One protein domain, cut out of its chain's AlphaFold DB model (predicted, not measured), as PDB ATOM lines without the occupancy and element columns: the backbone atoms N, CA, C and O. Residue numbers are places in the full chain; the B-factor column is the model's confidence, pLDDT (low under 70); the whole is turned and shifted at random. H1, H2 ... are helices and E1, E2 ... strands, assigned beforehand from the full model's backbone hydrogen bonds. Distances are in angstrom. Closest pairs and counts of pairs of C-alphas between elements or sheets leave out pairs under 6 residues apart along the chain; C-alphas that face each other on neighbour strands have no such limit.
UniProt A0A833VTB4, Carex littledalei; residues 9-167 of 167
ATOM      1  N   ILE A   9      48.929 -33.414 -10.549       98.56
ATOM      2  CA  ILE A   9      48.414 -32.099 -10.942       98.56
ATOM      3  C   ILE A   9      49.000 -31.773 -12.315       98.56
ATOM      4  O   ILE A   9      50.210 -31.576 -12.435       98.56
ATOM      5  N   ASP A  10      48.141 -31.676 -13.326       98.62
ATOM      6  CA  ASP A  10      48.583 -31.727 -14.717       98.62
ATOM      7  C   ASP A  10      48.431 -30.403 -15.453       98.62
ATOM      8  O   ASP A  10      47.393 -29.737 -15.381       98.62
ATOM      9  N   PHE A  11      49.459 -30.083 -16.235       98.56
ATOM     10  CA  PHE A  11      49.343 -29.327 -17.475       98.56
ATOM     11  C   PHE A  11      49.721 -30.257 -18.628       98.56
ATOM     12  O   PHE A  11      50.833 -30.781 -18.677       98.56
ATOM     13  N   GLU A  12      48.821 -30.410 -19.589       98.56
ATOM     14  CA  GLU A  12      49.032 -31.197 -20.796       98.56
ATOM     15  C   GLU A  12      48.747 -30.333 -22.027       98.56
ATOM     16  O   GLU A  12      47.707 -29.685 -22.147       98.56
ATOM     17  N   PHE A  13      49.691 -30.316 -22.965       98.19
ATOM     18  CA  PHE A  13      49.620 -29.504 -24.176       98.19
ATOM     19  C   PHE A  13      49.266 -30.400 -25.353       98.19
ATOM     20  O   PHE A  13      50.124 -31.089 -25.908       98.19
ATOM     21  N   LEU A  14      47.991 -30.410 -25.732       98.12
ATOM     22  CA  LEU A  14      47.519 -31.269 -26.808       98.12
ATOM     23  C   LEU A  14      47.775 -30.571 -28.146       98.12
ATOM     24  O   LEU A  14      47.152 -29.550 -28.459       98.12
ATOM     25  N   GLY A  15      48.720 -31.123 -28.910       96.06
ATOM     26  CA  GLY A  15      49.071 -30.648 -30.245       96.06
ATOM     27  C   GLY A  15      47.936 -30.790 -31.255       96.06
ATOM     28  O   GLY A  15      46.938 -31.473 -31.022       96.06
ATOM     29  N   ASN A  16      48.098 -30.132 -32.402       96.12
ATOM     30  CA  ASN A  16      47.108 -30.130 -33.472       96.12
ATOM     31  C   ASN A  16      47.776 -30.094 -34.855       96.12
ATOM     32  O   ASN A  16      49.001 -29.993 -34.970       96.12
ATOM     33  N   VAL A  17      46.973 -30.190 -35.913       95.00
ATOM     34  CA  VAL A  17      47.443 -29.960 -37.285       95.00
ATOM     35  C   VAL A  17      47.803 -28.489 -37.498       95.00
ATOM     36  O   VAL A  17      47.291 -27.603 -36.816       95.00
ATOM     37  N   THR A  18      48.685 -28.214 -38.461       93.81
ATOM     38  CA  THR A  18      49.095 -26.844 -38.800       93.81
ATOM     39  C   THR A  18      47.883 -25.961 -39.099       93.81
ATOM     40  O   THR A  18      47.043 -26.322 -39.920       93.81
ATOM     41  N   GLY A  19      47.830 -24.790 -38.461       92.88
ATOM     42  CA  GLY A  19      46.737 -23.825 -38.603       92.88
ATOM     43  C   GLY A  19      45.599 -24.002 -37.594       92.88
ATOM     44  O   GLY A  19      44.788 -23.093 -37.459       92.88
ATOM     45  N   GLU A  20      45.561 -25.110 -36.851       95.50
ATOM     46  CA  GLU A  20      44.563 -25.347 -35.808       95.50
ATOM     47  C   GLU A  20      45.146 -25.098 -34.405       95.50
ATOM     48  O   GLU A  20      46.316 -25.404 -34.150       95.50
ATOM     49  N   PRO A  21      44.353 -24.576 -33.453       95.25
ATOM     50  CA  PRO A  21      44.865 -24.197 -32.145       95.25
ATOM     51  C   PRO A  21      45.178 -25.420 -31.277       95.25
ATOM     52  O   PRO A  21      44.395 -26.382 -31.222       95.25
ATOM     53  N   TYR A  22      46.265 -25.327 -30.507       97.00
ATOM     54  CA  TYR A  22      46.546 -26.224 -29.383       97.00
ATOM     55  C   TYR A  22      45.381 -26.238 -28.379       97.00
ATOM     56  O   TYR A  22      44.550 -25.324 -28.336       97.00
ATOM     57  N   THR A  23      45.307 -27.287 -27.565       97.69
ATOM     58  CA  THR A  23      44.448 -27.325 -26.374       97.69
ATOM     59  C   THR A  23      45.330 -27.393 -25.137       97.69
ATOM     60  O   THR A  23      46.198 -28.258 -25.054       97.69
ATOM     61  N   ILE A  24      45.077 -26.512 -24.169       98.12
ATOM     62  CA  ILE A  24      45.613 -26.656 -22.817       98.12
ATOM     63  C   ILE A  24      44.653 -27.548 -22.049       98.12
ATOM     64  O   ILE A  24      43.469 -27.237 -21.933       98.12
ATOM     65  N   HIS A  25      45.158 -28.669 -21.565       98.38
ATOM     66  CA  HIS A  25      44.421 -29.641 -20.785       98.38
ATOM     67  C   HIS A  25      44.964 -29.632 -19.358       98.38
ATOM     68  O   HIS A  25      46.175 -29.599 -19.147       98.38
ATOM     69  N   THR A  26      44.072 -29.604 -18.373       98.56
ATOM     70  CA  THR A  26      44.444 -29.693 -16.956       98.56
ATOM     71  C   THR A  26      43.685 -30.832 -16.308       98.56
ATOM     72  O   THR A  26      42.512 -31.057 -16.614       98.56
ATOM     73  N   ASN A  27      44.324 -31.516 -15.370       98.38
ATOM     74  CA  ASN A  27      43.699 -32.567 -14.584       98.38
ATOM     75  C   ASN A  27      44.252 -32.554 -13.160       98.38
ATOM     76  O   ASN A  27      45.272 -31.927 -12.872       98.38
ATOM     77  N   ILE A  28      43.538 -33.215 -12.256       98.31
ATOM     78  CA  ILE A  28      44.010 -33.431 -10.896       98.31
ATOM     79  C   ILE A  28      43.563 -34.803 -10.419       98.31
ATOM     80  O   ILE A  28      42.360 -35.092 -10.352       98.31
ATOM     81  N   PHE A  29      44.536 -35.640 -10.071       97.62
ATOM     82  CA  PHE A  29      44.312 -36.932  -9.442       97.62
ATOM     83  C   PHE A  29      44.512 -36.795  -7.942       97.62
ATOM     84  O   PHE A  29      45.479 -36.200  -7.473       97.62
ATOM     85  N   VAL A  30      43.590 -37.382  -7.184       97.06
ATOM     86  CA  VAL A  30      43.731 -37.519  -5.737       97.06
ATOM     87  C   VAL A  30      43.440 -38.959  -5.366       97.06
ATOM     88  O   VAL A  30      42.384 -39.488  -5.718       97.06
ATOM     89  N   ASN A  31      44.369 -39.606  -4.665       94.25
ATOM     90  CA  ASN A  31      44.297 -41.032  -4.326       94.25
ATOM     91  C   ASN A  31      44.107 -41.936  -5.559       94.25
ATOM     92  O   ASN A  31      43.374 -42.922  -5.507       94.25
ATOM     93  N   GLY A  32      44.747 -41.588  -6.677       93.94
ATOM     94  CA  GLY A  32      44.654 -42.303  -7.951       93.94
ATOM     95  C   GLY A  32      43.341 -42.085  -8.712       93.94
ATOM     96  O   GLY A  32      43.142 -42.687  -9.765       93.94
ATOM     97  N   VAL A  33      42.438 -41.239  -8.208       94.75
ATOM     98  CA  VAL A  33      41.183 -40.895  -8.883       94.75
ATOM     99  C   VAL A  33      41.354 -39.552  -9.570       94.75
ATOM    100  O   VAL A  33      41.473 -38.547  -8.873       94.75
ATOM    101  N   GLY A  34      41.343 -39.542 -10.904       93.88
ATOM    102  CA  GLY A  34      41.300 -38.344 -11.753       93.88
ATOM    103  C   GLY A  34      39.885 -38.076 -12.260       93.88
ATOM    104  O   GLY A  34      38.964 -37.970 -11.448       93.88
ATOM    105  N   ASN A  35      39.714 -38.027 -13.587       94.88
ATOM    106  CA  ASN A  35      38.462 -37.680 -14.275       94.88
ATOM    107  C   ASN A  35      37.966 -36.268 -13.927       94.88
ATOM    108  O   ASN A  35      36.782 -36.048 -13.655       94.88
ATOM    109  N   ARG A  36      38.904 -35.324 -13.826       97.19
ATOM    110  CA  ARG A  36      38.645 -33.910 -13.537       97.19
ATOM    111  C   ARG A  36      39.254 -33.051 -14.634       97.19
ATOM    112  O   ARG A  36      39.877 -32.032 -14.352       97.19
ATOM    113  N   GLU A  37      39.117 -33.482 -15.874       98.06
ATOM    114  CA  GLU A  37      39.684 -32.813 -17.032       98.06
ATOM    115  C   GLU A  37      38.972 -31.482 -17.299       98.06
ATOM    116  O   GLU A  37      37.744 -31.413 -17.349       98.06
ATOM    117  N   GLU A  38      39.749 -30.427 -17.525       98.00
ATOM    118  CA  GLU A  38      39.263 -29.166 -18.088       98.00
ATOM    119  C   GLU A  38      40.151 -28.775 -19.272       98.00
ATOM    120  O   GLU A  38      41.379 -28.886 -19.203       98.00
ATOM    121  N   GLN A  39      39.524 -28.343 -20.370       97.12
ATOM    122  CA  GLN A  39      40.192 -27.987 -21.621       97.12
ATOM    123  C   GLN A  39      39.965 -26.523 -21.972       97.12
ATOM    124  O   GLN A  39      38.832 -26.042 -21.970       97.12
ATOM    125  N   PHE A  40      41.040 -25.849 -22.365       95.88
ATOM    126  CA  PHE A  40      41.051 -24.432 -22.703       95.88
ATOM    127  C   PHE A  40      41.736 -24.208 -24.049       95.88
ATOM    128  O   PHE A  40      42.688 -24.905 -24.418       95.88
ATOM    129  N   LYS A  41      41.270 -23.197 -24.783       95.69
ATOM    130  CA  LYS A  41      42.003 -22.645 -25.923       95.69
ATOM    131  C   LYS A  41      42.795 -21.428 -25.443       95.69
ATOM    132  O   LYS A  41      42.178 -20.531 -24.871       95.69
ATOM    133  N   PRO A  42      44.127 -21.395 -25.625       94.06
ATOM    134  CA  PRO A  42      44.910 -20.231 -25.232       94.06
ATOM    135  C   PRO A  42      44.511 -19.019 -26.083       94.06
ATOM    136  O   PRO A  42      44.174 -19.157 -27.259       94.06
ATOM    137  N   TRP A  43      44.569 -17.821 -25.497       95.06
ATOM    138  CA  TRP A  43      44.325 -16.539 -26.184       95.06
ATOM    139  C   TRP A  43      45.546 -16.031 -26.974       95.06
ATOM    140  O   TRP A  43      45.601 -14.873 -27.380       95.06
ATOM    141  N   PHE A  44      46.535 -16.897 -27.175       95.88
ATOM    142  CA  PHE A  44      47.801 -16.648 -27.851       95.88
ATOM    143  C   PHE A  44      48.223 -17.916 -28.607       95.88
ATOM    144  O   PHE A  44      47.665 -18.993 -28.384       95.88
ATOM    145  N   ASP A  45      49.209 -17.804 -29.501       95.94
ATOM    146  CA  ASP A  45      49.838 -18.964 -30.138       95.94
ATOM    147  C   ASP A  45      50.988 -19.477 -29.248       95.94
ATOM    148  O   ASP A  45      52.046 -18.837 -29.208       95.94
ATOM    149  N   PRO A  46      50.832 -20.626 -28.558       95.94
ATOM    150  CA  PRO A  46      51.829 -21.136 -27.614       95.94
ATOM    151  C   PRO A  46      53.113 -21.639 -28.288       95.94
ATOM    152  O   PRO A  46      54.032 -22.074 -27.599       95.94
ATOM    153  N   THR A  47      53.179 -21.634 -29.624       96.19
ATOM    154  CA  THR A  47      54.375 -22.008 -30.390       96.19
ATOM    155  C   THR A  47      55.218 -20.801 -30.805       96.19
ATOM    156  O   THR A  47      56.346 -20.978 -31.269       96.19
ATOM    157  N   SER A  48      54.681 -19.587 -30.642       96.25
ATOM    158  CA  SER A  48      55.284 -18.351 -31.150       96.25
ATOM    159  C   SER A  48      56.300 -17.714 -30.195       96.25
ATOM    160  O   SER A  48      57.267 -17.113 -30.664       96.25
ATOM    161  N   ASP A  49      56.124 -17.888 -28.882       97.12
ATOM    162  CA  ASP A  49      57.022 -17.388 -27.837       97.12
ATOM    163  C   ASP A  49      56.891 -18.220 -26.545       97.12
ATOM    164  O   ASP A  49      56.029 -19.098 -26.434       97.12
ATOM    165  N   TYR A  50      57.759 -17.964 -25.567       98.00
ATOM    166  CA  TYR A  50      57.658 -18.536 -24.228       98.00
ATOM    167  C   TYR A  50      56.558 -17.848 -23.416       98.00
ATOM    168  O   TYR A  50      56.443 -16.626 -23.406       98.00
ATOM    169  N   HIS A  51      55.805 -18.653 -22.670       98.25
ATOM    170  CA  HIS A  51      54.786 -18.210 -21.721       98.25
ATOM    171  C   HIS A  51      55.031 -18.873 -20.364       98.25
ATOM    172  O   HIS A  51      55.571 -19.983 -20.295       98.25
ATOM    173  N   ASN A  52      54.627 -18.207 -19.286       98.19
ATOM    174  CA  ASN A  52      54.786 -18.723 -17.933       98.19
ATOM    175  C   ASN A  52      53.588 -19.597 -17.566       98.19
ATOM    176  O   ASN A  52      52.485 -19.091 -17.383       98.19
ATOM    177  N   TYR A  53      53.820 -20.899 -17.409       98.31
ATOM    178  CA  TYR A  53      52.825 -21.857 -16.929       98.31
ATOM    179  C   TYR A  53      53.112 -22.172 -15.467       98.31
ATOM    180  O   TYR A  53      54.164 -22.719 -15.140       98.31
ATOM    181  N   THR A  54      52.186 -21.821 -14.580       98.31
ATOM    182  CA  THR A  54      52.404 -21.917 -13.132       98.31
ATOM    183  C   THR A  54      51.327 -22.769 -12.483       98.31
ATOM    184  O   THR A  54      50.134 -22.552 -12.705       98.31
ATOM    185  N   ILE A  55      51.766 -23.712 -11.650       98.50
ATOM    186  CA  ILE A  55      50.927 -24.401 -10.672       98.50
ATOM    187  C   ILE A  55      51.263 -23.813  -9.303       98.50
ATOM    188  O   ILE A  55      52.399 -23.912  -8.846       98.50
ATOM    189  N   PHE A  56      50.274 -23.220  -8.643       98.06
ATOM    190  CA  PHE A  56      50.352 -22.888  -7.223       98.06
ATOM    191  C   PHE A  56      49.598 -23.955  -6.433       98.06
ATOM    192  O   PHE A  56      48.420 -24.201  -6.693       98.06
ATOM    193  N   TRP A  57      50.272 -24.590  -5.476       97.94
ATOM    194  CA  TRP A  57      49.715 -25.658  -4.653       97.94
ATOM    195  C   TRP A  57      49.994 -25.380  -3.179       97.94
ATOM    196  O   TRP A  57      51.142 -25.275  -2.754       97.94
ATOM    197  N   SER A  58      48.922 -25.270  -2.400       97.25
ATOM    198  CA  SER A  58      48.964 -25.128  -0.947       97.25
ATOM    199  C   SER A  58      47.958 -26.086  -0.298       97.25
ATOM    200  O   SER A  58      47.138 -26.687  -0.999       97.25
ATOM    201  N   PRO A  59      47.931 -26.206   1.042       96.75
ATOM    202  CA  PRO A  59      46.915 -27.003   1.734       96.75
ATOM    203  C   PRO A  59      45.459 -26.576   1.469       96.75
ATOM    204  O   PRO A  59      44.538 -27.315   1.826       96.75
ATOM    205  N   TYR A  60      45.233 -25.399   0.872       97.62
ATOM    206  CA  TYR A  60      43.909 -24.798   0.688       97.62
ATOM    207  C   TYR A  60      43.431 -24.801  -0.769       97.62
ATOM    208  O   TYR A  60      42.223 -24.826  -1.017       97.62
ATOM    209  N   ILE A  61      44.347 -24.742  -1.736       97.75
ATOM    210  CA  ILE A  61      44.011 -24.527  -3.146       97.75
ATOM    211  C   ILE A  61      45.102 -25.080  -4.068       97.75
ATOM    212  O   ILE A  61      46.291 -25.016  -3.759       97.75
ATOM    213  N   VAL A  62      44.677 -25.601  -5.218       98.50
ATOM    214  CA  VAL A  62      45.511 -25.759  -6.411       98.50
ATOM    215  C   VAL A  62      45.022 -24.765  -7.458       98.50
ATOM    216  O   VAL A  62      43.821 -24.685  -7.723       98.50
ATOM    217  N   GLN A  63      45.937 -24.000  -8.040       98.06
ATOM    218  CA  GLN A  63      45.649 -22.994  -9.054       98.06
ATOM    219  C   GLN A  63      46.561 -23.196 -10.263       98.06
ATOM    220  O   GLN A  63      47.777 -23.297 -10.113       98.06
ATOM    221  N   TRP A  64      45.967 -23.175 -11.454       98.50
ATOM    222  CA  TRP A  64      46.670 -23.154 -12.733       98.50
ATOM    223  C   TRP A  64      46.579 -21.752 -13.315       98.50
ATOM    224  O   TRP A  64      45.486 -21.180 -13.389       98.50
ATOM    225  N   SER A  65      47.702 -21.206 -13.763       97.88
ATOM    226  CA  SER A  65      47.730 -19.907 -14.434       97.88
ATOM    227  C   SER A  65      48.686 -19.882 -15.615       97.88
ATOM    228  O   SER A  65      49.713 -20.564 -15.589       97.88
ATOM    229  N   ILE A  66      48.359 -19.048 -16.602       97.94
ATOM    230  CA  ILE A  66      49.255 -18.685 -17.700       97.94
ATOM    231  C   ILE A  66      49.511 -17.184 -17.657       97.94
ATOM    232  O   ILE A  66      48.563 -16.403 -17.640       97.94
ATOM    233  N   ASP A  67      50.780 -16.782 -17.595       96.88
ATOM    234  CA  ASP A  67      51.213 -15.379 -17.512       96.88
ATOM    235  C   ASP A  67      50.520 -14.593 -16.383       96.88
ATOM    236  O   ASP A  67      50.183 -13.417 -16.514       96.88
ATOM    237  N   GLY A  68      50.262 -15.264 -15.257       95.06
ATOM    238  CA  GLY A  68      49.553 -14.699 -14.105       95.06
ATOM    239  C   GLY A  68      48.023 -14.663 -14.232       95.06
ATOM    240  O   GLY A  68      47.345 -14.384 -13.241       95.06
ATOM    241  N   VAL A  69      47.456 -14.999 -15.395       95.44
ATOM    242  CA  VAL A  69      46.007 -15.162 -15.579       95.44
ATOM    243  C   VAL A  69      45.591 -16.540 -15.084       95.44
ATOM    244  O   VAL A  69      46.069 -17.563 -15.576       95.44
ATOM    245  N   VAL A  70      44.699 -16.578 -14.096       96.81
ATOM    246  CA  VAL A  70      44.187 -17.831 -13.534       96.81
ATOM    247  C   VAL A  70      43.235 -18.493 -14.522       96.81
ATOM    248  O   VAL A  70      42.246 -17.894 -14.924       96.81
ATOM    249  N   LEU A  71      43.530 -19.740 -14.882       96.19
ATOM    250  CA  LEU A  71      42.679 -20.571 -15.733       96.19
ATOM    251  C   LEU A  71      41.710 -21.419 -14.918       96.19
ATOM    252  O   LEU A  71      40.554 -21.592 -15.284       96.19
ATOM    253  N   ARG A  72      42.221 -22.005 -13.832       97.62
ATOM    254  CA  ARG A  72      41.523 -23.040 -13.080       97.62
ATOM    255  C   ARG A  72      41.889 -22.980 -11.612       97.62
ATOM    256  O   ARG A  72      43.041 -22.733 -11.253       97.62
ATOM    257  N   VAL A  73      40.904 -23.289 -10.776       97.50
ATOM    258  CA  VAL A  73      41.062 -23.427  -9.332       97.50
ATOM    259  C   VAL A  73      40.393 -24.700  -8.835       97.50
ATOM    260  O   VAL A  73      39.201 -24.909  -9.042       97.50
ATOM    261  N   PHE A  74      41.143 -25.499  -8.082       97.75
ATOM    262  CA  PHE A  74      40.627 -26.615  -7.302       97.75
ATOM    263  C   PHE A  74      40.799 -26.306  -5.813       97.75
ATOM    264  O   PHE A  74      41.912 -26.268  -5.294       97.75
ATOM    265  N   ARG A  75      39.694 -26.026  -5.116       97.62
ATOM    266  CA  ARG A  75      39.714 -25.684  -3.683       97.62
ATOM    267  C   ARG A  75      39.697 -26.941  -2.829       97.62
ATOM    268  O   ARG A  75      38.968 -27.884  -3.147       97.62
ATOM    269  N   ASN A  76      40.407 -26.907  -1.708       97.81
ATOM    270  CA  ASN A  76      40.261 -27.921  -0.680       97.81
ATOM    271  C   ASN A  76      38.829 -27.874  -0.120       97.81
ATOM    272  O   ASN A  76      38.426 -26.899   0.509       97.81
ATOM    273  N   ASN A  77      38.066 -28.928  -0.404       97.50
ATOM    274  CA  ASN A  77      36.702 -29.144   0.070       97.50
ATOM    275  C   ASN A  77      36.597 -30.516   0.762       97.50
ATOM    276  O   ASN A  77      35.602 -31.232   0.604       97.50
ATOM    277  N   GLU A  78      37.638 -30.929   1.493       97.00
ATOM    278  CA  GLU A  78      37.614 -32.175   2.272       97.00
ATOM    279  C   GLU A  78      36.490 -32.176   3.322       97.00
ATOM    280  O   GLU A  78      35.920 -33.227   3.608       97.00
ATOM    281  N   ASP A  79      36.100 -31.001   3.827       97.12
ATOM    282  CA  ASP A  79      34.929 -30.790   4.692       97.12
ATOM    283  C   ASP A  79      33.602 -31.202   4.026       97.12
ATOM    284  O   ASP A  79      32.644 -31.568   4.706       97.12
ATOM    285  N   LYS A  80      33.562 -31.198   2.690       97.50
ATOM    286  CA  LYS A  80      32.440 -31.655   1.856       97.50
ATOM    287  C   LYS A  80      32.678 -33.045   1.262       97.50
ATOM    288  O   LYS A  80      31.933 -33.469   0.381       97.50
ATOM    289  N   GLY A  81      33.713 -33.753   1.715       96.94
ATOM    290  CA  GLY A  81      34.044 -35.104   1.264       96.94
ATOM    291  C   GLY A  81      34.738 -35.177  -0.098       96.94
ATOM    292  O   GLY A  81      34.833 -36.266  -0.660       96.94
ATOM    293  N   ILE A  82      35.230 -34.056  -0.638       96.81
ATOM    294  CA  ILE A  82      36.018 -34.038  -1.877       96.81
ATOM    295  C   ILE A  82      37.502 -34.166  -1.500       96.81
ATOM    296  O   ILE A  82      38.029 -33.257  -0.858       96.81
ATOM    297  N   PRO A  83      38.196 -35.260  -1.880       96.75
ATOM    298  CA  PRO A  83      39.609 -35.434  -1.554       96.75
ATOM    299  C   PRO A  83      40.484 -34.320  -2.137       96.75
ATOM    300  O   PRO A  83      40.229 -33.844  -3.245       96.75
ATOM    301  N   PHE A  84      41.551 -33.965  -1.423       97.88
ATOM    302  CA  PHE A  84      42.514 -32.948  -1.839       97.88
ATOM    303  C   PHE A  84      43.961 -33.445  -1.644       97.88
ATOM    304  O   PHE A  84      44.243 -34.099  -0.633       97.88
ATOM    305  N   PRO A  85      44.898 -33.160  -2.569       96.62
ATOM    306  CA  PRO A  85      46.256 -33.683  -2.481       96.62
ATOM    307  C   PRO A  85      47.084 -32.822  -1.523       96.62
ATOM    308  O   PRO A  85      47.758 -31.898  -1.947       96.62
ATOM    309  N   LYS A  86      47.010 -33.062  -0.209       94.38
ATOM    310  CA  LYS A  86      47.817 -32.320   0.794       94.38
ATOM    311  C   LYS A  86      48.714 -33.193   1.666       94.38
ATOM    312  O   LYS A  86      49.457 -32.678   2.491       94.38
ATOM    313  N   THR A  87      48.602 -34.514   1.547       92.19
ATOM    314  CA  THR A  87      49.227 -35.464   2.483       92.19
ATOM    315  C   THR A  87      50.345 -36.293   1.862       92.19
ATOM    316  O   THR A  87      50.945 -37.115   2.554       92.19
ATOM    317  N   ARG A  88      50.653 -36.089   0.578       93.25
ATOM    318  CA  ARG A  88      51.751 -36.762  -0.119       93.25
ATOM    319  C   ARG A  88      52.644 -35.736  -0.790       93.25
ATOM    320  O   ARG A  88      52.157 -34.825  -1.452       93.25
ATOM    321  N   ALA A  89      53.951 -35.906  -0.628       94.81
ATOM    322  CA  ALA A  89      54.917 -35.159  -1.415       94.81
ATOM    323  C   ALA A  89      54.816 -35.570  -2.888       94.81
ATOM    324  O   ALA A  89      54.635 -36.749  -3.200       94.81
ATOM    325  N   MET A  90      54.963 -34.595  -3.779       95.56
ATOM    326  CA  MET A  90      54.997 -34.800  -5.224       95.56
ATOM    327  C   MET A  90      56.340 -34.328  -5.778       95.56
ATOM    328  O   MET A  90      57.028 -33.512  -5.166       95.56
ATOM    329  N   ALA A  91      56.708 -34.863  -6.937       95.19
ATOM    330  CA  ALA A  91      57.855 -34.407  -7.709       95.19
ATOM    331  C   ALA A  91      57.360 -33.756  -9.001       95.19
ATOM    332  O   ALA A  91      56.308 -34.126  -9.523       95.19
ATOM    333  N   VAL A  92      58.126 -32.795  -9.511       96.06
ATOM    334  CA  VAL A  92      57.831 -32.149 -10.789       96.06
ATOM    335  C   VAL A  92      58.367 -33.018 -11.919       96.06
ATOM    336  O   VAL A  92      59.523 -33.441 -11.896       96.06
ATOM    337  N   TYR A  93      57.527 -33.255 -12.923       96.62
ATOM    338  CA  TYR A  93      57.882 -33.988 -14.130       96.62
ATOM    339  C   TYR A  93      57.592 -33.141 -15.361       96.62
ATOM    340  O   TYR A  93      56.697 -32.301 -15.373       96.62
ATOM    341  N   SER A  94      58.349 -33.396 -16.421       97.31
ATOM    342  CA  SER A  94      58.075 -32.877 -17.752       97.31
ATOM    343  C   SER A  94      58.426 -33.951 -18.771       97.31
ATOM    344  O   SER A  94      59.408 -34.680 -18.605       97.31
ATOM    345  N   SER A  95      57.602 -34.092 -19.803       97.69
ATOM    346  CA  SER A  95      57.809 -35.080 -20.855       97.69
ATOM    347  C   SER A  95      57.186 -34.618 -22.168       97.69
ATOM    348  O   SER A  95      56.247 -33.827 -22.188       97.69
ATOM    349  N   ILE A  96      57.710 -35.147 -23.271       98.06
ATOM    350  CA  ILE A  96      57.087 -35.092 -24.591       98.06
ATOM    351  C   ILE A  96      56.881 -36.531 -25.056       98.06
ATOM    352  O   ILE A  96      57.816 -37.333 -25.036       98.06
ATOM    353  N   TRP A  97      55.654 -36.882 -25.424       98.00
ATOM    354  CA  TRP A  97      55.295 -38.255 -25.771       98.00
ATOM    355  C   TRP A  97      54.115 -38.295 -26.751       98.00
ATOM    356  O   TRP A  97      53.419 -37.301 -26.950       98.00
ATOM    357  N   ASN A  98      53.922 -39.439 -27.413       98.19
ATOM    358  CA  ASN A  98      52.821 -39.655 -28.352       98.19
ATOM    359  C   ASN A  98      51.569 -40.149 -27.616       98.19
ATOM    360  O   ASN A  98      51.614 -41.190 -26.966       98.19
ATOM    361  N   ALA A  99      50.453 -39.452 -27.810       97.69
ATOM    362  CA  ALA A  99      49.155 -39.759 -27.216       97.69
ATOM    363  C   ALA A  99      48.060 -39.909 -28.294       97.69
ATOM    364  O   ALA A  99      46.961 -39.359 -28.180       97.69
ATOM    365  N   ASP A 100      48.376 -40.629 -29.374       97.94
ATOM    366  CA  ASP A 100      47.554 -40.743 -30.587       97.94
ATOM    367  C   ASP A 100      46.103 -41.170 -30.335       97.94
ATOM    368  O   ASP A 100      45.210 -40.833 -31.115       97.94
ATOM    369  N   ASP A 101      45.847 -41.931 -29.276       97.75
ATOM    370  CA  ASP A 101      44.523 -42.481 -28.991       97.75
ATOM    371  C   ASP A 101      43.522 -41.444 -28.478       97.75
ATOM    372  O   ASP A 101      42.322 -41.704 -28.524       97.75
ATOM    373  N   TRP A 102      43.974 -40.263 -28.042       96.94
ATOM    374  CA  TRP A 102      43.071 -39.275 -27.444       96.94
ATOM    375  C   TRP A 102      43.458 -37.803 -27.658       96.94
ATOM    376  O   TRP A 102      42.557 -36.967 -27.735       96.94
ATOM    377  N   ALA A 103      44.742 -37.464 -27.820       96.56
ATOM    378  CA  ALA A 103      45.201 -36.073 -27.726       96.56
ATOM    379  C   ALA A 103      44.636 -35.143 -28.812       96.56
ATOM    380  O   ALA A 103      44.044 -34.108 -28.506       96.56
ATOM    381  N   CYS A 104      44.781 -35.497 -30.093       96.50
ATOM    382  CA  CYS A 104      44.373 -34.608 -31.180       96.50
ATOM    383  C   CYS A 104      42.953 -34.930 -31.663       96.50
ATOM    384  O   CYS A 104      42.698 -35.961 -32.292       96.50
ATOM    385  N   GLN A 105      42.018 -34.013 -31.388       94.25
ATOM    386  CA  GLN A 105      40.602 -34.112 -31.770       94.25
ATOM    387  C   GLN A 105      39.923 -35.403 -31.281       94.25
ATOM    388  O   GLN A 105      39.173 -36.036 -32.037       94.25
ATOM    389  N   GLY A 106      40.205 -35.801 -30.036       94.69
ATOM    390  CA  GLY A 106      39.709 -37.049 -29.451       94.69
ATOM    391  C   GLY A 106      40.341 -38.290 -30.085       94.69
ATOM    392  O   GLY A 106      39.661 -39.290 -30.282       94.69
ATOM    393  N   GLY A 107      41.606 -38.189 -30.503       97.12
ATOM    394  CA  GLY A 107      42.372 -39.285 -31.105       97.12
ATOM    395  C   GLY A 107      42.095 -39.551 -32.586       97.12
ATOM    396  O   GLY A 107      42.602 -40.528 -33.144       97.12
ATOM    397  N   ARG A 108      41.294 -38.702 -33.246       97.31
ATOM    398  CA  ARG A 108      40.961 -38.838 -34.677       97.31
ATOM    399  C   ARG A 108      42.142 -38.533 -35.589       97.31
ATOM    400  O   ARG A 108      42.253 -39.130 -36.656       97.31
ATOM    401  N   ILE A 109      43.004 -37.607 -35.181       97.62
ATOM    402  CA  ILE A 109      44.197 -37.241 -35.938       97.62
ATOM    403  C   ILE A 109      45.407 -37.885 -35.272       97.62
ATOM    404  O   ILE A 109      45.635 -37.703 -34.077       97.62
ATOM    405  N   LYS A 110      46.169 -38.644 -36.059       98.12
ATOM    406  CA  LYS A 110      47.364 -39.364 -35.611       98.12
ATOM    407  C   LYS A 110      48.625 -38.564 -35.904       98.12
ATOM    408  O   LYS A 110      48.654 -37.752 -36.833       98.12
ATOM    409  N   THR A 111      49.677 -38.819 -35.139       98.19
ATOM    410  CA  THR A 111      50.971 -38.161 -35.317       98.19
ATOM    411  C   THR A 111      51.560 -38.492 -36.688       98.19
ATOM    412  O   THR A 111      51.803 -39.653 -37.020       98.19
ATOM    413  N   ASN A 112      51.847 -37.464 -37.487       97.88
ATOM    414  CA  ASN A 112      52.598 -37.631 -38.725       97.88
ATOM    415  C   ASN A 112      54.107 -37.583 -38.440       97.88
ATOM    416  O   ASN A 112      54.714 -36.514 -38.400       97.88
ATOM    417  N   TRP A 113      54.725 -38.752 -38.293       98.25
ATOM    418  CA  TRP A 113      56.152 -38.888 -37.977       98.25
ATOM    419  C   TRP A 113      57.107 -38.346 -39.048       98.25
ATOM    420  O   TRP A 113      58.287 -38.159 -38.766       98.25
ATOM    421  N   THR A 114      56.626 -38.028 -40.255       98.31
ATOM    422  CA  THR A 114      57.452 -37.336 -41.263       98.31
ATOM    423  C   THR A 114      57.797 -35.897 -40.869       98.31
ATOM    424  O   THR A 114      58.752 -35.344 -41.402       98.31
ATOM    425  N   HIS A 115      57.070 -35.303 -39.913       97.06
ATOM    426  CA  HIS A 115      57.331 -33.960 -39.380       97.06
ATOM    427  C   HIS A 115      58.324 -33.947 -38.202       97.06
ATOM    428  O   HIS A 115      58.518 -32.908 -37.577       97.06
ATOM    429  N   GLN A 116      58.940 -35.085 -37.866       96.88
ATOM    430  CA  GLN A 116      59.920 -35.151 -36.782       96.88
ATOM    431  C   GLN A 116      61.173 -34.294 -37.077       96.88
ATOM    432  O   GLN A 116      61.567 -34.167 -38.240       96.88
ATOM    433  N   PRO A 117      61.867 -33.781 -36.043       97.88
ATOM    434  CA  PRO A 117      61.585 -33.937 -34.610       97.88
ATOM    435  C   PRO A 117      60.471 -33.013 -34.089       97.88
ATOM    436  O   PRO A 117      60.360 -31.861 -34.500       97.88
ATOM    437  N   PHE A 118      59.707 -33.499 -33.106       97.75
ATOM    438  CA  PHE A 118      58.803 -32.669 -32.300       97.75
ATOM    439  C   PHE A 118      59.586 -32.083 -31.124       97.75
ATOM    440  O   PHE A 118      60.246 -32.822 -30.396       97.75
ATOM    441  N   ILE A 119      59.553 -30.761 -30.956       97.88
ATOM    442  CA  ILE A 119      60.416 -30.054 -30.005       97.88
ATOM    443  C   ILE A 119      59.555 -29.221 -29.055       97.88
ATOM    444  O   ILE A 119      58.901 -28.278 -29.491       97.88
ATOM    445  N   ALA A 120      59.631 -29.526 -27.759       97.62
ATOM    446  CA  ALA A 120      59.192 -28.647 -26.678       97.62
ATOM    447  C   ALA A 120      60.425 -27.985 -26.046       97.62
ATOM    448  O   ALA A 120      61.450 -28.641 -25.849       97.62
ATOM    449  N   ARG A 121      60.351 -26.681 -25.759       97.81
ATOM    450  CA  ARG A 121      61.440 -25.925 -25.125       97.81
ATOM    451  C   ARG A 121      60.973 -25.380 -23.786       97.81
ATOM    452  O   ARG A 121      59.865 -24.871 -23.685       97.81
ATOM    453  N   TYR A 122      61.849 -25.459 -22.794       97.56
ATOM    454  CA  TYR A 122      61.619 -24.967 -21.440       97.56
ATOM    455  C   TYR A 122      62.733 -23.980 -21.100       97.56
ATOM    456  O   TYR A 122      63.896 -24.221 -21.428       97.56
ATOM    457  N   LEU A 123      62.374 -22.877 -20.458       96.56
ATOM    458  CA  LEU A 123      63.296 -21.844 -20.002       96.56
ATOM    459  C   LEU A 123      62.819 -21.345 -18.635       96.56
ATOM    460  O   LEU A 123      61.627 -21.410 -18.356       96.56
ATOM    461  N   ASN A 124      63.745 -20.847 -17.811       95.56
ATOM    462  CA  ASN A 124      63.443 -20.217 -16.522       95.56
ATOM    463  C   ASN A 124      62.586 -21.100 -15.602       95.56
ATOM    464  O   ASN A 124      61.562 -20.663 -15.090       95.56
ATOM    465  N   TYR A 125      63.005 -22.353 -15.403       95.56
ATOM    466  CA  TYR A 125      62.416 -23.174 -14.350       95.56
ATOM    467  C   TYR A 125      62.676 -22.515 -12.991       95.56
ATOM    468  O   TYR A 125      63.831 -22.272 -12.636       95.56
ATOM    469  N   GLU A 126      61.601 -22.238 -12.263       95.75
ATOM    470  CA  GLU A 126      61.620 -21.657 -10.927       95.75
ATOM    471  C   GLU A 126      60.688 -22.463 -10.024       95.75
ATOM    472  O   GLU A 126      59.564 -22.800 -10.406       95.75
ATOM    473  N   ASP A 127      61.164 -22.770  -8.823       93.44
ATOM    474  CA  ASP A 127      60.416 -23.471  -7.798       93.44
ATOM    475  C   ASP A 127      60.562 -22.772  -6.437       93.44
ATOM    476  O   ASP A 127      61.640 -22.387  -5.993       93.44
ATOM    477  N   SER A 128      59.433 -22.593  -5.755       94.81
ATOM    478  CA  SER A 128      59.372 -22.111  -4.373       94.81
ATOM    479  C   SER A 128      58.589 -23.144  -3.583       94.81
ATOM    480  O   SER A 128      57.357 -23.135  -3.558       94.81
ATOM    481  N   VAL A 129      59.316 -24.125  -3.049       93.75
ATOM    482  CA  VAL A 129      58.743 -25.359  -2.503       93.75
ATOM    483  C   VAL A 129      59.065 -25.520  -1.028       93.75
ATOM    484  O   VAL A 129      60.123 -25.111  -0.555       93.75
ATOM    485  N   CYS A 130      58.173 -26.204  -0.315       94.81
ATOM    486  CA  CYS A 130      58.516 -26.798   0.965       94.81
ATOM    487  C   CYS A 130      59.061 -28.219   0.732       94.81
ATOM    488  O   CYS A 130      58.320 -29.085   0.254       94.81
ATOM    489  N   PRO A 131      60.357 -28.474   0.993       94.38
ATOM    490  CA  PRO A 131      61.004 -29.716   0.594       94.38
ATOM    491  C   PRO A 131      60.542 -30.909   1.435       94.38
ATOM    492  O   PRO A 131      60.352 -30.820   2.649       94.38
ATOM    493  N   TRP A 132      60.446 -32.075   0.795       94.75
ATOM    494  CA  TRP A 132      60.235 -33.335   1.498       94.75
ATOM    495  C   TRP A 132      61.510 -33.766   2.231       94.75
ATOM    496  O   TRP A 132      62.498 -34.164   1.612       94.75
ATOM    497  N   THR A 133      61.475 -33.726   3.562       95.44
ATOM    498  CA  THR A 133      62.580 -34.157   4.443       95.44
ATOM    499  C   THR A 133      62.226 -35.389   5.282       95.44
ATOM    500  O   THR A 133      63.021 -35.843   6.104       95.44
ATOM    501  N   GLY A 134      61.042 -35.963   5.057       94.81
ATOM    502  CA  GLY A 134      60.480 -37.083   5.806       94.81
ATOM    503  C   GLY A 134      59.019 -36.823   6.165       94.81
ATOM    504  O   GLY A 134      58.490 -35.752   5.899       94.81
ATOM    505  N   SER A 135      58.359 -37.783   6.814       92.50
ATOM    506  CA  SER A 135      56.915 -37.713   7.106       92.50
ATOM    507  C   SER A 135      56.476 -36.461   7.866       92.50
ATOM    508  O   SER A 135      55.359 -35.991   7.663       92.50
ATOM    509  N   ASN A 136      57.347 -35.907   8.710       95.50
ATOM    510  CA  ASN A 136      57.046 -34.698   9.477       95.50
ATOM    511  C   ASN A 136      56.856 -33.473   8.574       95.50
ATOM    512  O   ASN A 136      56.048 -32.606   8.904       95.50
ATOM    513  N   SER A 137      57.487 -33.445   7.392       94.50
ATOM    514  CA  SER A 137      57.374 -32.307   6.483       94.50
ATOM    515  C   SER A 137      55.941 -32.096   5.992       94.50
ATOM    516  O   SER A 137      55.580 -30.973   5.685       94.50
ATOM    517  N   ILE A 138      55.075 -33.121   5.974       93.31
ATOM    518  CA  ILE A 138      53.649 -32.934   5.631       93.31
ATOM    519  C   ILE A 138      52.992 -31.939   6.590       93.31
ATOM    520  O   ILE A 138      52.268 -31.038   6.161       93.31
ATOM    521  N   GLN A 139      53.250 -32.097   7.890       95.19
ATOM    522  CA  GLN A 139      52.717 -31.207   8.911       95.19
ATOM    523  C   GLN A 139      53.457 -29.871   8.903       95.19
ATOM    524  O   GLN A 139      52.803 -28.830   8.907       95.19
ATOM    525  N   ASP A 140      54.789 -29.896   8.841       95.75
ATOM    526  CA  ASP A 140      55.611 -28.686   8.906       95.75
ATOM    527  C   ASP A 140      55.331 -27.754   7.720       95.75
ATOM    528  O   ASP A 140      55.120 -26.563   7.923       95.75
ATOM    529  N   CYS A 141      55.213 -28.291   6.500       95.75
ATOM    530  CA  CYS A 141      54.863 -27.529   5.298       95.75
ATOM    531  C   CYS A 141      53.426 -27.000   5.319       95.75
ATOM    532  O   CYS A 141      53.119 -26.040   4.616       95.75
ATOM    533  N   SER A 142      52.533 -27.621   6.092       95.31
ATOM    534  CA  SER A 142      51.133 -27.195   6.206       95.31
ATOM    535  C   SER A 142      50.893 -26.243   7.379       95.31
ATOM    536  O   SER A 142      49.775 -25.756   7.545       95.31
ATOM    537  N   ALA A 143      51.906 -25.998   8.213       96.06
ATOM    538  CA  ALA A 143      51.781 -25.149   9.387       96.06
ATOM    539  C   ALA A 143      51.594 -23.679   8.987       96.06
ATOM    540  O   ALA A 143      52.316 -23.167   8.130       96.06
ATOM    541  N   GLU A 144      50.660 -22.992   9.648       96.50
ATOM    542  CA  GLU A 144      50.377 -21.569   9.429       96.50
ATOM    543  C   GLU A 144      51.464 -20.702  10.088       96.50
ATOM    544  O   GLU A 144      51.313 -20.227  11.214       96.50
ATOM    545  N   THR A 145      52.594 -20.545   9.397       95.81
ATOM    546  CA  THR A 145      53.776 -19.798   9.856       95.81
ATOM    547  C   THR A 145      54.200 -18.756   8.817       95.81
ATOM    548  O   THR A 145      53.909 -18.937   7.633       95.81
ATOM    549  N   PRO A 146      54.892 -17.670   9.214       93.75
ATOM    550  CA  PRO A 146      55.431 -16.694   8.263       93.75
ATOM    551  C   PRO A 146      56.388 -17.301   7.228       93.75
ATOM    552  O   PRO A 146      56.431 -16.836   6.092       93.75
ATOM    553  N   GLU A 147      57.142 -18.337   7.604       93.44
ATOM    554  CA  GLU A 147      58.056 -19.057   6.714       93.44
ATOM    555  C   GLU A 147      57.292 -19.775   5.591       93.44
ATOM    556  O   GLU A 147      57.706 -19.746   4.431       93.44
ATOM    557  N   ASN A 148      56.126 -20.340   5.913       96.00
ATOM    558  CA  ASN A 148      55.206 -20.940   4.950       96.00
ATOM    559  C   ASN A 148      54.239 -19.886   4.398       96.00
ATOM    560  O   ASN A 148      53.021 -19.991   4.568       96.00
ATOM    561  N   TRP A 149      54.773 -18.863   3.729       95.69
ATOM    562  CA  TRP A 149      54.013 -17.714   3.215       95.69
ATOM    563  C   TRP A 149      52.746 -18.110   2.435       95.69
ATOM    564  O   TRP A 149      51.713 -17.457   2.557       95.69
ATOM    565  N   TYR A 150      52.781 -19.226   1.700       95.88
ATOM    566  CA  TYR A 150      51.666 -19.761   0.906       95.88
ATOM    567  C   TYR A 150      50.474 -20.248   1.753       95.88
ATOM    568  O   TYR A 150      49.423 -20.592   1.210       95.88
ATOM    569  N   THR A 151      50.623 -20.300   3.080       96.50
ATOM    570  CA  THR A 151      49.544 -20.592   4.034       96.50
ATOM    571  C   THR A 151      48.851 -19.335   4.559       96.50
ATOM    572  O   THR A 151      47.824 -19.447   5.234       96.50
ATOM    573  N   ALA A 152      49.353 -18.133   4.259       96.38
ATOM    574  CA  ALA A 152      48.734 -16.896   4.720       96.38
ATOM    575  C   ALA A 152      47.322 -16.707   4.107       96.38
ATOM    576  O   ALA A 152      47.076 -17.176   2.990       96.38
ATOM    577  N   PRO A 153      46.362 -16.086   4.826       95.12
ATOM    578  CA  PRO A 153      44.958 -15.974   4.404       95.12
ATOM    579  C   PRO A 153      44.737 -15.461   2.974       95.12
ATOM    580  O   PRO A 153      43.836 -15.933   2.281       95.12
ATOM    581  N   GLU A 154      45.571 -14.533   2.516       94.25
ATOM    582  CA  GLU A 154      45.546 -13.945   1.178       94.25
ATOM    583  C   GLU A 154      45.829 -14.951   0.050       94.25
ATOM    584  O   GLU A 154      45.341 -14.753  -1.058       94.25
ATOM    585  N   PHE A 155      46.535 -16.055   0.327       94.88
ATOM    586  CA  PHE A 155      46.845 -17.110  -0.651       94.88
ATOM    587  C   PHE A 155      45.885 -18.305  -0.585       94.88
ATOM    588  O   PHE A 155      45.990 -19.246  -1.372       94.88
ATOM    589  N   ARG A 156      44.918 -18.295   0.343       94.56
ATOM    590  CA  ARG A 156      43.914 -19.371   0.475       94.56
ATOM    591  C   ARG A 156      42.771 -19.236  -0.532       94.56
ATOM    592  O   ARG A 156      41.929 -20.128  -0.654       94.56
ATOM    593  N   GLN A 157      42.700 -18.107  -1.230       92.75
ATOM    594  CA  GLN A 157      41.630 -17.775  -2.157       92.75
ATOM    595  C   GLN A 157      42.125 -16.855  -3.268       92.75
ATOM    596  O   GLN A 157      43.112 -16.149  -3.112       92.75
ATOM    597  N   LEU A 158      41.384 -16.837  -4.375       92.56
ATOM    598  CA  LEU A 158      41.591 -15.848  -5.421       92.56
ATOM    599  C   LEU A 158      41.287 -14.441  -4.911       92.56
ATOM    600  O   LEU A 158      40.333 -14.223  -4.160       92.56
ATOM    601  N   THR A 159      42.054 -13.478  -5.405       91.00
ATOM    602  CA  THR A 159      41.687 -12.065  -5.338       91.00
ATOM    603  C   THR A 159      40.417 -11.799  -6.153       91.00
ATOM    604  O   THR A 159      40.021 -12.588  -7.019       91.00
ATOM    605  N   GLN A 160      39.783 -10.650  -5.914       90.06
ATOM    606  CA  GLN A 160      38.625 -10.226  -6.701       90.06
ATOM    607  C   GLN A 160      38.965 -10.141  -8.197       90.06
ATOM    608  O   GLN A 160      38.257 -10.726  -9.007       90.06
ATOM    609  N   SER A 161      40.092  -9.513  -8.553       90.19
ATOM    610  CA  SER A 161      40.523  -9.391  -9.952       90.19
ATOM    611  C   SER A 161      40.781 -10.749 -10.610       90.19
ATOM    612  O   SER A 161      40.377 -10.963 -11.748       90.19
ATOM    613  N   GLN A 162      41.391 -11.701  -9.896       91.19
ATOM    614  CA  GLN A 162      41.563 -13.062 -10.419       91.19
ATOM    615  C   GLN A 162      40.218 -13.761 -10.647       91.19
ATOM    616  O   GLN A 162      40.070 -14.478 -11.627       91.19
ATOM    617  N   THR A 163      39.242 -13.538  -9.766       89.12
ATOM    618  CA  THR A 163      37.892 -14.102  -9.913       89.12
ATOM    619  C   THR A 163      37.153 -13.484 -11.101       89.12
ATOM    620  O   THR A 163      36.464 -14.189 -11.826       89.12
ATOM    621  N   GLU A 164      37.305 -12.178 -11.318       88.12
ATOM    622  CA  GLU A 164      36.709 -11.465 -12.453       88.12
ATOM    623  C   GLU A 164      37.303 -11.923 -13.788       88.12
ATOM    624  O   GLU A 164      36.551 -12.152 -14.726       88.12
ATOM    625  N   ASN A 165      38.620 -12.142 -13.850       85.06
ATOM    626  CA  ASN A 165      39.310 -12.602 -15.060       85.06
ATOM    627  C   ASN A 165      39.032 -14.074 -15.422       85.06
ATOM    628  O   ASN A 165      39.420 -14.509 -16.503       85.06
ATOM    629  N   MET A 166      38.410 -14.843 -14.522       82.62
ATOM    630  CA  MET A 166      38.003 -16.228 -14.780       82.62
ATOM    631  C   MET A 166      36.603 -16.356 -15.406       82.62
ATOM    632  O   MET A 166      36.271 -17.444 -15.881       82.62
ATOM    633  N   ASN A 167      35.781 -15.300 -15.366       62.50
ATOM    634  CA  ASN A 167      34.405 -15.291 -15.887       62.50
ATOM    635  C   ASN A 167      34.337 -14.749 -17.318       62.50
ATOM    636  O   ASN A 167      33.419 -15.188 -18.046       62.50
TER     637      ASN A 167
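What this domain is: This is residues 9 to 167 of the 167 residues of a protein of Carex littledalei (UniProt A0A833VTB4). There is little regular structure: a small sandwich of two antiparallel three-stranded sheets, ordered E4-E5-E6 and E1-E2-E3, with the unnamed residues 76 to 136 looping along its outside. The printed part has 159 residues, 45 in six named strands, then two named helices; the class is mixed. It is only just compact, close to loose, with a radius of gyration of the C-alphas of 17.6 A and spans of 53 by 35 by 34 A.

How they stand to each other: E4 (residues 53 to 57), E5 (61 to 66) and E6 (69 to 75) form a meander, successive antiparallel hairpins; N 56 to O 63, 2.9 A, and N 64 to O 72, 3.0 A, are within hydrogen-bond range. E1 (9 to 14), E2 (23 to 29) and E3 (38 to 40) form another, with N 12 to O 25 at 2.8 A and N 26 to O 38 at 2.9 A. The sheets' best planes are 9 degrees apart. H2 (160 to 164) only grazes E4-E5-E6; the closest C-alphas of E6 and H2, Val 70 and Gln 162, are 6.3 A apart. H1 (137 to 142) is on neither sheet. In both helices every O i to N i+4 pair is within range.

Where its parts are: E2 spans 19.5 A, E6 17.1 A. E1 begins at C-alpha 9 (48.414, -32.099, -10.942); H2 ends at C-alpha 164 (36.709, -11.465, -12.453).

The domain as a whole: The printed part has no cut. Links E3 to E4, E6 to H1 and H1 to H2 are long. Residue 167 alone has pLDDT under 70.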